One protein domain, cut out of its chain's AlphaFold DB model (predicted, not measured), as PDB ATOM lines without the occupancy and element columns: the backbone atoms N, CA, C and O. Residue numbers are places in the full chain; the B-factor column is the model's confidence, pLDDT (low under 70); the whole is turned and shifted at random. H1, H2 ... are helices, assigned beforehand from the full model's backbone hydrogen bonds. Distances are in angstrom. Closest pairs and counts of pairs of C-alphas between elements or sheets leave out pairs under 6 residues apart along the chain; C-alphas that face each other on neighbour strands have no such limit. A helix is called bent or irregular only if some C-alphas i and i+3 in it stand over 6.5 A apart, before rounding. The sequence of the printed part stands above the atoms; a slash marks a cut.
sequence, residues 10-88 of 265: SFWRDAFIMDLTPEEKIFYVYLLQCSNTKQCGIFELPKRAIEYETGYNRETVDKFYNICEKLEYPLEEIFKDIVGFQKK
ATOM      1  N   SER A  10     165.587  94.373 157.934       78.19
ATOM      2  CA  SER A  10     164.724  95.416 157.368       78.19
ATOM      3  C   SER A  10     165.174  95.869 155.981       78.19
ATOM      4  O   SER A  10     164.332  96.311 155.210       78.19
ATOM      5  N   PHE A  11     166.456  95.693 155.649       82.69
ATOM      6  CA  PHE A  11     167.023  95.984 154.335       82.69
ATOM      7  C   PHE A  11     166.234  95.307 153.208       82.69
ATOM      8  O   PHE A  11     165.805  95.953 152.266       82.69
ATOM      9  N   TRP A  12     165.930  94.015 153.341       82.25
ATOM     10  CA  TRP A  12     165.222  93.265 152.296       82.25
ATOM     11  C   TRP A  12     163.757  93.664 152.112       82.25
ATOM     12  O   TRP A  12     163.145  93.281 151.120       82.25
ATOM     13  N   ARG A  13     163.181  94.381 153.082       77.31
ATOM     14  CA  ARG A  13     161.787  94.840 153.041       77.31
ATOM     15  C   ARG A  13     161.653  96.270 152.536       77.31
ATOM     16  O   ARG A  13     160.529  96.755 152.441       77.31
ATOM     17  N   ASP A  14     162.766  96.950 152.283       80.06
ATOM     18  CA  ASP A  14     162.733  98.303 151.756       80.06
ATOM     19  C   ASP A  14     162.119  98.290 150.351       80.06
ATOM     20  O   ASP A  14     162.499  97.466 149.515       80.06
ATOM     21  N   ALA A  15     161.159  99.185 150.103       81.00
ATOM     22  CA  ALA A  15     160.441  99.270 148.830       81.00
ATOM     23  C   ALA A  15     161.419  99.448 147.667       81.00
ATOM     24  O   ALA A  15     161.340  98.768 146.650       81.00
ATOM     25  N   PHE A  16     162.428 100.270 147.907       81.75
ATOM     26  CA  PHE A  16     163.511 100.518 146.985       81.75
ATOM     27  C   PHE A  16     164.287  99.259 146.588       81.75
ATOM     28  O   PHE A  16     164.454  98.966 145.410       81.75
ATOM     29  N   ILE A  17     164.724  98.470 147.572       82.69
ATOM     30  CA  ILE A  17     165.503  97.249 147.327       82.69
ATOM     31  C   ILE A  17     164.634  96.181 146.662       82.69
ATOM     32  O   ILE A  17     165.157  95.316 145.962       82.69
ATOM     33  N   MET A  18     163.312  96.206 146.850       82.75
ATOM     34  CA  MET A  18     162.409  95.281 146.166       82.75
ATOM     35  C   MET A  18     162.374  95.519 144.652       82.75
ATOM     36  O   MET A  18     162.433  94.531 143.918       82.75
ATOM     37  N   ASP A  19     162.398  96.778 144.215       84.44
ATOM     38  CA  ASP A  19     162.281  97.171 142.804       84.44
ATOM     39  C   ASP A  19     163.570  96.968 141.985       84.44
ATOM     40  O   ASP A  19     163.522  96.898 140.757       84.44
ATOM     41  N   LEU A  20     164.721  96.833 142.652       83.62
ATOM     42  CA  LEU A  20     166.019  96.607 142.005       83.62
ATOM     43  C   LEU A  20     166.131  95.228 141.333       83.62
ATOM     44  O   LEU A  20     165.510  94.245 141.755       83.62
ATOM     45  N   THR A  21     167.018  95.112 140.342       90.25
ATOM     46  CA  THR A  21     167.394  93.799 139.797       90.25
ATOM     47  C   THR A  21     168.250  93.008 140.798       90.25
ATOM     48  O   THR A  21     168.903  93.591 141.664       90.25
ATOM     49  N   PRO A  22     168.278  91.662 140.737       90.81
ATOM     50  CA  PRO A  22     169.084  90.861 141.663       90.81
ATOM     51  C   PRO A  22     170.575  91.228 141.658       90.81
ATOM     52  O   PRO A  22     171.201  91.239 142.715       90.81
ATOM     53  N   GLU A  23     171.125  91.568 140.491       90.50
ATOM     54  CA  GLU A  23     172.521  91.995 140.343       90.50
ATOM     55  C   GLU A  23     172.763  93.343 141.032       90.50
ATOM     56  O   GLU A  23     173.703  93.478 141.814       90.50
ATOM     57  N   GLU A  24     171.860  94.306 140.837       87.44
ATOM     58  CA  GLU A  24     171.912  95.607 141.513       87.44
ATOM     59  C   GLU A  24     171.807  95.463 143.035       87.44
ATOM     60  O   GLU A  24     172.526  96.139 143.770       87.44
ATOM     61  N   LYS A  25     170.959  94.553 143.540       87.50
ATOM     62  CA  LYS A  25     170.835  94.298 144.988       87.50
ATOM     63  C   LYS A  25     172.143  93.790 145.577       87.50
ATOM     64  O   LYS A  25     172.555  94.246 146.643       87.50
ATOM     65  N   ILE A  26     172.792  92.846 144.896       90.38
ATOM     66  CA  ILE A  26     174.075  92.288 145.338       90.38
ATOM     67  C   ILE A  26     175.163  93.361 145.272       90.38
ATOM     68  O   ILE A  26     175.936  93.499 146.218       90.38
ATOM     69  N   PHE A  27     175.180  94.170 144.212       89.94
ATOM     70  CA  PHE A  27     176.095  95.300 144.089       89.94
ATOM     71  C   PHE A  27     175.902  96.327 145.217       89.94
ATOM     72  O   PHE A  27     176.867  96.813 145.803       89.94
ATOM     73  N   TYR A  28     174.656  96.603 145.598       86.56
ATOM     74  CA  TYR A  28     174.348  97.505 146.703       86.56
ATOM     75  C   TYR A  28     174.800  96.946 148.060       86.56
ATOM     76  O   TYR A  28     175.410  97.652 148.864       86.56
ATOM     77  N   VAL A  29     174.575  95.651 148.304       88.06
ATOM     78  CA  VAL A  29     175.103  94.953 149.488       88.06
ATOM     79  C   VAL A  29     176.628  95.013 149.529       88.06
ATOM     80  O   VAL A  29     177.206  95.264 150.591       88.06
ATOM     81  N   TYR A  30     177.273  94.832 148.378       90.00
ATOM     82  CA  TYR A  30     178.717  94.938 148.247       90.00
ATOM     83  C   TYR A  30     179.209  96.317 148.699       90.00
ATOM     84  O   TYR A  30     180.048  96.367 149.595       90.00
ATOM     85  N   LEU A  31     178.613  97.418 148.221       86.31
ATOM     86  CA  LEU A  31     178.987  98.781 148.634       86.31
ATOM     87  C   LEU A  31     178.916  99.006 150.155       86.31
ATOM     88  O   LEU A  31     179.740  99.728 150.711       86.31
ATOM     89  N   LEU A  32     177.980  98.365 150.859       83.62
ATOM     90  CA  LEU A  32     177.876  98.453 152.322       83.62
ATOM     91  C   LEU A  32     178.944  97.617 153.046       83.62
ATOM     92  O   LEU A  32     179.362  97.940 154.165       83.62
ATOM     93  N   GLN A  33     179.380  96.522 152.423       84.56
ATOM     94  CA  GLN A  33     180.243  95.509 153.024       84.56
ATOM     95  C   GLN A  33     181.675  95.476 152.466       84.56
ATOM     96  O   GLN A  33     182.456  94.644 152.932       84.56
ATOM     97  N   CYS A  34     182.077  96.393 151.576       85.12
ATOM     98  CA  CYS A  34     183.435  96.433 151.016       85.12
ATOM     99  C   CYS A  34     184.534  96.442 152.092       85.12
ATOM    100  O   CYS A  34     184.395  97.002 153.188       85.12
ATOM    101  N   SER A  35     185.692  95.890 151.749       80.88
ATOM    102  CA  SER A  35     186.906  95.897 152.576       80.88
ATOM    103  C   SER A  35     187.370  97.309 152.966       80.88
ATOM    104  O   SER A  35     187.975  97.474 154.018       80.88
ATOM    105  N   ASN A  36     187.018  98.329 152.179       80.44
ATOM    106  CA  ASN A  36     187.435  99.717 152.386       80.44
ATOM    107  C   ASN A  36     186.472 100.548 153.250       80.44
ATOM    108  O   ASN A  36     186.825 101.665 153.637       80.44
ATOM    109  N   THR A  37     185.273 100.043 153.578       81.94
ATOM    110  CA  THR A  37     184.275 100.886 154.257       81.94
ATOM    111  C   THR A  37     184.669 101.195 155.700       81.94
ATOM    112  O   THR A  37     184.940 100.298 156.506       81.94
ATOM    113  N   LYS A  38     184.696 102.487 156.038       77.88
ATOM    114  CA  LYS A  38     184.973 102.993 157.388       77.88
ATOM    115  C   LYS A  38     183.665 103.153 158.165       77.88
ATOM    116  O   LYS A  38     182.595 103.259 157.579       77.88
ATOM    117  N   GLN A  39     183.748 103.250 159.492       75.75
ATOM    118  CA  GLN A  39     182.574 103.468 160.352       75.75
ATOM    119  C   GLN A  39     181.804 104.759 160.010       75.75
ATOM    120  O   GLN A  39     180.608 104.838 160.256       75.75
ATOM    121  N   CYS A  40     182.479 105.743 159.409       70.31
ATOM    122  CA  CYS A  40     181.882 106.993 158.935       70.31
ATOM    123  C   CYS A  40     181.135 106.866 157.595       70.31
ATOM    124  O   CYS A  40     180.633 107.868 157.112       70.31
ATOM    125  N   GLY A  41     181.114 105.691 156.956       70.75
ATOM    126  CA  GLY A  41     180.423 105.473 155.677       70.75
ATOM    127  C   GLY A  41     181.108 106.079 154.445       70.75
ATOM    128  O   GLY A  41     180.725 105.750 153.334       70.75
ATOM    129  N   ILE A  42     182.154 106.888 154.627       77.81
ATOM    130  CA  ILE A  42     182.898 107.556 153.550       77.81
ATOM    131  C   ILE A  42     184.209 106.807 153.290       77.81
ATOM    132  O   ILE A  42     185.025 106.630 154.206       77.81
ATOM    133  N   PHE A  43     184.413 106.346 152.056       80.81
ATOM    134  CA  PHE A  43     185.607 105.602 151.658       80.81
ATOM    135  C   PHE A  43     185.840 105.658 150.148       80.81
ATOM    136  O   PHE A  43     184.904 105.592 149.366       80.81
ATOM    137  N   GLU A  44     187.107 105.699 149.741       79.38
ATOM    138  CA  GLU A  44     187.493 105.631 148.333       79.38
ATOM    139  C   GLU A  44     187.355 104.193 147.812       79.38
ATOM    140  O   GLU A  44     187.885 103.247 148.410       79.38
ATOM    141  N   LEU A  45     186.669 104.018 146.680       85.50
ATOM    142  CA  LEU A  45     186.504 102.712 146.045       85.50
ATOM    143  C   LEU A  45     186.902 102.769 144.562       85.50
ATOM    144  O   LEU A  45     186.105 103.185 143.724       85.50
ATOM    145  N   PRO A  46     188.131 102.368 144.192       87.38
ATOM    146  CA  PRO A  46     188.543 102.386 142.793       87.38
ATOM    147  C   PRO A  46     187.772 101.332 141.988       87.38
ATOM    148  O   PRO A  46     187.665 100.184 142.411       87.38
ATOM    149  N   LYS A  47     187.317 101.685 140.776       87.31
ATOM    150  CA  LYS A  47     186.554 100.780 139.884       87.31
ATOM    151  C   LYS A  47     187.258  99.441 139.627       87.31
ATOM    152  O   LYS A  47     186.624  98.396 139.628       87.31
ATOM    153  N   ARG A  48     188.593  99.465 139.545       88.12
ATOM    154  CA  ARG A  48     189.420  98.257 139.420       88.12
ATOM    155  C   ARG A  48     189.225  97.280 140.580       88.12
ATOM    156  O   ARG A  48     189.162  96.085 140.345       88.12
ATOM    157  N   ALA A  49     189.127  97.764 141.820       89.81
ATOM    158  CA  ALA A  49     188.907  96.878 142.965       89.81
ATOM    159  C   ALA A  49     187.535  96.204 142.886       89.81
ATOM    160  O   ALA A  49     187.425  95.021 143.179       89.81
ATOM    161  N   ILE A  50     186.523  96.930 142.412       90.25
ATOM    162  CA  ILE A  50     185.181  96.388 142.196       90.25
ATOM    163  C   ILE A  50     185.228  95.269 141.155       90.25
ATOM    164  O   ILE A  50     184.698  94.193 141.410       90.25
ATOM    165  N   GLU A  51     185.896  95.486 140.020       90.88
ATOM    166  CA  GLU A  51     186.073  94.464 138.974       90.88
ATOM    167  C   GLU A  51     186.696  93.182 139.538       90.88
ATOM    168  O   GLU A  51     186.195  92.092 139.278       90.88
ATOM    169  N   TYR A  52     187.746  93.307 140.355       92.25
ATOM    170  CA  TYR A  52     188.421  92.150 140.946       92.25
ATOM    171  C   TYR A  52     187.604  91.459 142.045       92.25
ATOM    172  O   TYR A  52     187.584  90.234 142.103       92.25
ATOM    173  N   GLU A  53     186.941  92.214 142.926       91.81
ATOM    174  CA  GLU A  53     186.191  91.643 144.053       91.81
ATOM    175  C   GLU A  53     184.845  91.044 143.614       91.81
ATOM    176  O   GLU A  53     184.396  90.054 144.190       91.81
ATOM    177  N   THR A  54     184.200  91.628 142.602       90.19
ATOM    178  CA  THR A  54     182.875  91.192 142.125       90.19
ATOM    179  C   THR A  54     182.930  90.323 140.870       90.19
ATOM    180  O   THR A  54     181.970  89.609 140.591       90.19
ATOM    181  N   GLY A  55     184.025  90.368 140.105       92.81
ATOM    182  CA  GLY A  55     184.153  89.669 138.823       92.81
ATOM    183  C   GLY A  55     183.335  90.290 137.684       92.81
ATOM    184  O   GLY A  55     183.238  89.702 136.608       92.81
ATOM    185  N   TYR A  56     182.731  91.462 137.897       91.75
ATOM    186  CA  TYR A  56     181.984  92.168 136.862       91.75
ATOM    187  C   TYR A  56     182.904  92.907 135.890       91.75
ATOM    188  O   TYR A  56     183.983  93.385 136.242       91.75
ATOM    189  N   ASN A  57     182.434  93.059 134.652       93.12
ATOM    190  CA  ASN A  57     183.130  93.851 133.649       93.12
ATOM    191  C   ASN A  57     183.037  95.357 133.975       93.12
ATOM    192  O   ASN A  57     182.090  95.814 134.627       93.12
ATOM    193  N   ARG A  58     183.972  96.160 133.452       89.25
ATOM    194  CA  ARG A  58     183.985  97.626 133.627       89.25
ATOM    195  C   ARG A  58     182.664  98.265 133.222       89.25
ATOM    196  O   ARG A  58     182.091  99.051 133.965       89.25
ATOM    197  N   GLU A  59     182.157  97.866 132.060       90.94
ATOM    198  CA  GLU A  59     180.929  98.417 131.486       90.94
ATOM    199  C   GLU A  59     179.708  98.164 132.373       90.94
ATOM    200  O   GLU A  59     178.821  99.009 132.475       90.94
ATOM    201  N   THR A  60     179.643  96.997 133.016       90.12
ATOM    202  CA  THR A  60     178.555  96.656 133.937       90.12
ATOM    203  C   THR A  60     178.666  97.435 135.241       90.12
ATOM    204  O   THR A  60     177.663  97.965 135.709       90.12
ATOM    205  N   VAL A  61     179.882  97.607 135.769       90.38
ATOM    206  CA  VAL A  61     180.126  98.449 136.951       90.38
ATOM    207  C   VAL A  61     179.730  99.902 136.675       90.38
ATOM    208  O   VAL A  61     179.069 100.528 137.502       90.38
ATOM    209  N   ASP A  62     180.051 100.423 135.490       89.81
ATOM    210  CA  ASP A  62     179.665 101.775 135.081       89.81
ATOM    211  C   ASP A  62     178.143 101.927 134.923       89.81
ATOM    212  O   ASP A  62     177.577 102.951 135.307       89.81
ATOM    213  N   LYS A  63     177.447 100.898 134.418       90.12
ATOM    214  CA  LYS A  63     175.975 100.882 134.377       90.12
ATOM    215  C   LYS A  63     175.378 100.939 135.780       90.12
ATOM    216  O   LYS A  63     174.498 101.766 136.008       90.12
ATOM    217  N   PHE A  64     175.866 100.112 136.706       88.00
ATOM    218  CA  PHE A  64     175.387 100.120 138.090       88.00
ATOM    219  C   PHE A  64     175.645 101.464 138.764       88.00
ATOM    220  O   PHE A  64     174.738 102.009 139.383       88.00
ATOM    221  N   TYR A  65     176.821 102.059 138.560       84.75
ATOM    222  CA  TYR A  65     177.127 103.393 139.072       84.75
ATOM    223  C   TYR A  65     176.119 104.449 138.588       84.75
ATOM    224  O   TYR A  65     175.549 105.176 139.397       84.75
ATOM    225  N   ASN A  66     175.829 104.478 137.284       85.31
ATOM    226  CA  ASN A  66     174.867 105.421 136.702       85.31
ATOM    227  C   ASN A  66     173.433 105.197 137.210       85.31
ATOM    228  O   ASN A  66     172.654 106.142 137.314       85.31
ATOM    229  N   ILE A  67     173.051 103.945 137.480       82.62
ATOM    230  CA  ILE A  67     171.747 103.610 138.068       82.62
ATOM    231  C   ILE A  67     171.672 104.147 139.492       82.62
ATOM    232  O   ILE A  67     170.684 104.783 139.857       82.62
ATOM    233  N   CYS A  68     172.731 103.945 140.273       79.12
ATOM    234  CA  CYS A  68     172.792 104.461 141.624       79.12
ATOM    235  C   CYS A  68     172.777 106.012 141.625       79.12
ATOM    236  O   CYS A  68     172.117 106.617 142.461       79.12
ATOM    237  N   GLU A  69     173.432 106.685 140.679       79.38
ATOM    238  CA  GLU A  69     173.383 108.155 140.585       79.38
ATOM    239  C   GLU A  69     171.966 108.668 140.269       79.38
ATOM    240  O   GLU A  69     171.461 109.573 140.930       79.38
ATOM    241  N   LYS A  70     171.276 108.041 139.306       80.81
ATOM    242  CA  LYS A  70     169.911 108.425 138.892       80.81
ATOM    243  C   LYS A  70     168.860 108.270 139.979       80.81
ATOM    244  O   LYS A  70     167.855 108.972 139.967       80.81
ATOM    245  N   LEU A  71     169.053 107.297 140.853       72.00
ATOM    246  CA  LEU A  71     168.115 106.964 141.916       72.00
ATOM    247  C   LEU A  71     168.370 107.797 143.188       72.00
ATOM    248  O   LEU A  71     167.816 107.466 144.232       72.00
ATOM    249  N   GLU A  72     169.197 108.854 143.099       65.94
ATOM    250  CA  GLU A  72     169.573 109.751 144.207       65.94
ATOM    251  C   GLU A  72     169.996 108.983 145.462       65.94
ATOM    252  O   GLU A  72     169.710 109.355 146.603       65.94
ATOM    253  N   TYR A  73     170.714 107.880 145.262       62.00
ATOM    254  CA  TYR A  73     171.406 107.262 146.375       62.00
ATOM    255  C   TYR A  73     172.417 108.280 146.923       62.00
ATOM    256  O   TYR A  73     173.027 109.011 146.135       62.00
ATOM    257  N   PRO A  74     172.682 108.309 148.240       53.34
ATOM    258  CA  PRO A  74     173.734 109.134 148.830       53.34
ATOM    259  C   PRO A  74     175.132 108.595 148.456       53.34
ATOM    260  O   PRO A  74     175.901 108.136 149.294       53.34
ATOM    261  N   LEU A  75     175.461 108.605 147.164       50.09
ATOM    262  CA  LEU A  75     176.735 108.170 146.590       50.09
ATOM    263  C   LEU A  75     177.744 109.298 146.546       50.09
ATOM    264  O   LEU A  75     178.938 109.024 146.576       50.09
ATOM    265  N   GLU A  76     177.299 110.553 146.473       42.53
ATOM    266  CA  GLU A  76     178.196 111.712 146.399       42.53
ATOM    267  C   GLU A  76     179.112 111.815 147.626       42.53
ATOM    268  O   GLU A  76     180.199 112.384 147.544       42.53
ATOM    269  N   GLU A  77     178.717 111.225 148.757       49.62
ATOM    270  CA  GLU A  77     179.553 111.121 149.953       49.62
ATOM    271  C   GLU A  77     180.525 109.930 149.910       49.62
ATOM    272  O   GLU A  77     181.603 110.018 150.488       49.62
ATOM    273  N   ILE A  78     180.206 108.850 149.185       48.47
ATOM    274  CA  ILE A  78     181.053 107.649 149.042       48.47
ATOM    275  C   ILE A  78     182.072 107.828 147.904       48.47
ATOM    276  O   ILE A  78     183.222 107.423 148.011       48.47
ATOM    277  N   PHE A  79     181.676 108.474 146.811       44.06
ATOM    278  CA  PHE A  79     182.431 108.513 145.557       44.06
ATOM    279  C   PHE A  79     183.091 109.861 145.255       44.06
ATOM    280  O   PHE A  79     183.670 110.035 144.177       44.06
ATOM    281  N   LYS A  80     183.054 110.803 146.207       47.12
ATOM    282  CA  LYS A  80     183.541 112.185 146.049       47.12
ATOM    283  C   LYS A  80     184.975 112.285 145.516       47.12
ATOM    284  O   LYS A  80     185.307 113.235 144.807       47.12
ATOM    285  N   ASP A  81     185.790 111.264 145.757       44.66
ATOM    286  CA  ASP A  81     187.192 111.252 145.353       44.66
ATOM    287  C   ASP A  81     187.452 110.636 143.965       44.66
ATOM    288  O   ASP A  81     188.518 110.867 143.401       44.66
ATOM    289  N   ILE A  82     186.493 109.953 143.318       45.19
ATOM    290  CA  ILE A  82     186.706 109.436 141.946       45.19
ATOM    291  C   ILE A  82     186.652 110.572 140.914       45.19
ATOM    292  O   ILE A  82     187.472 110.620 139.992       45.19
ATOM    293  N   VAL A  83     185.742 111.533 141.097       40.53
ATOM    294  CA  VAL A  83     185.628 112.709 140.214       40.53
ATOM    295  C   VAL A  83     186.711 113.751 140.540       40.53
ATOM    296  O   VAL A  83     187.207 114.441 139.646       40.53
ATOM    297  N   GLY A  84     187.165 113.814 141.798       31.95
ATOM    298  CA  GLY A  84     188.297 114.648 142.213       31.95
ATOM    299  C   GLY A  84     189.658 114.144 141.715       31.95
ATOM    300  O   GLY A  84     190.521 114.954 141.368       31.95
ATOM    301  N   PHE A  85     189.849 112.823 141.615       32.31
ATOM    302  CA  PHE A  85     191.123 112.234 141.190       32.31
ATOM    303  C   PHE A  85     191.328 112.275 139.670       32.31
ATOM    304  O   PHE A  85     192.446 112.506 139.214       32.31
ATOM    305  N   GLN A  86     190.260 112.158 138.870       37.66
ATOM    306  CA  GLN A  86     190.343 112.353 137.414       37.66
ATOM    307  C   GLN A  86     190.717 113.798 137.040       37.66
ATOM    308  O   GLN A  86     191.402 114.020 136.044       37.66
ATOM    309  N   LYS A  87     190.341 114.789 137.860       33.97
ATOM    310  CA  LYS A  87     190.684 116.201 137.616       33.97
ATOM    311  C   LYS A  87     192.048 116.616 138.169       33.97
ATOM    312  O   LYS A  87     192.512 117.719 137.888       33.97
ATOM    313  N   LYS A  88     192.731 115.735 138.904       32.34
ATOM    314  CA  LYS A  88     194.135 115.915 139.273       32.34
ATOM    315  C   LYS A  88     194.996 114.905 138.523       32.34
ATOM    316  O   LYS A  88     195.752 114.144 139.121       32.34
TER     317      LYS A  88
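Overview. This is residues 10 to 88 of the 265 residues of an uncharacterized protein of Clostridium homopropionicum DSM 5847 (UniProt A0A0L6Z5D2). Three helices, H3, H4 and H5, make a loosely joined core in which H5 stands about perpendicular to both H3 and H4. Two short helices, H1 and H2, lie one after the other beyond the first residues of H3 at one end of the longest axis, and H6 lies toward the opposite end, where residues 83 to 88 stick out; residues 34 to 46 make a long loop between H3 and H4. The printed part has 79 residues with six named helices, in the order H1 to H6, and no named strand; the class is all helix. The whole is compact, with a radius of gyration of the C-alphas of 12.7 A, and spans 40 by 28 by 24 A.

Along the chain. H1 is residues 10 to 13, beginning at C-alpha 10 at (164.724, 95.416, 157.368), and H2 is residues 15 to 19. H3, residues 22 to 33, is 16.6 A long from first to last C-alpha. H4, residues 47 to 54, is 10.5 A long. H5, residues 58 to 70, is the longest helix at 18.5 A, and begins at C-alpha 58 at (183.985, 97.626, 133.627). H6, residues 80 to 86, is 11.0 A long and ends at C-alpha 86 at (190.343, 112.353, 137.414); it is neither bent nor irregular, but only just: C-alphas 80 and 83 are 6.2 A apart.

Arrangement. H1 and H2 are close but not clearly touching, the closest C-alphas being those of Trp 12 and Met 18, 7.0 A apart. H2 and H3 are also close but not clearly touching, at the C-alphas of Ile 17 and Lys 25, 6.5 A apart. H3 and H5 are close but not clearly touching, about perpendicular at 82 degrees; their closest C-alphas, of Glu 24 and Phe 64, are 6.6 A apart. H3 and H4 are near each other, with closest C-alphas 8.2 A apart. H4 and H5 touch, with residues 58 to 61 of H5 alone; the C-alphas of Glu 51 and Arg 58 come closest, 6.6 A, and the lines are about perpendicular at 77 degrees. H6 is apart from H1, H2, H3, H4 and H5. In H2, H3, H4 and H5 every O i to N i+4 pair is within hydrogen-bond range, in H6 2 of 3, and H1 is too short for such a pair.

Size, cuts and confidence. The C-alphas farthest apart, those of Arg 13 and Lys 88, are 41.0 A apart. The printed part has no cut. The link from H3 to H4, 13 residues, is long. Mean pLDDT of the printed part is 76.3; residues 72 to 88 are under 70, and H6 has a mean of 40.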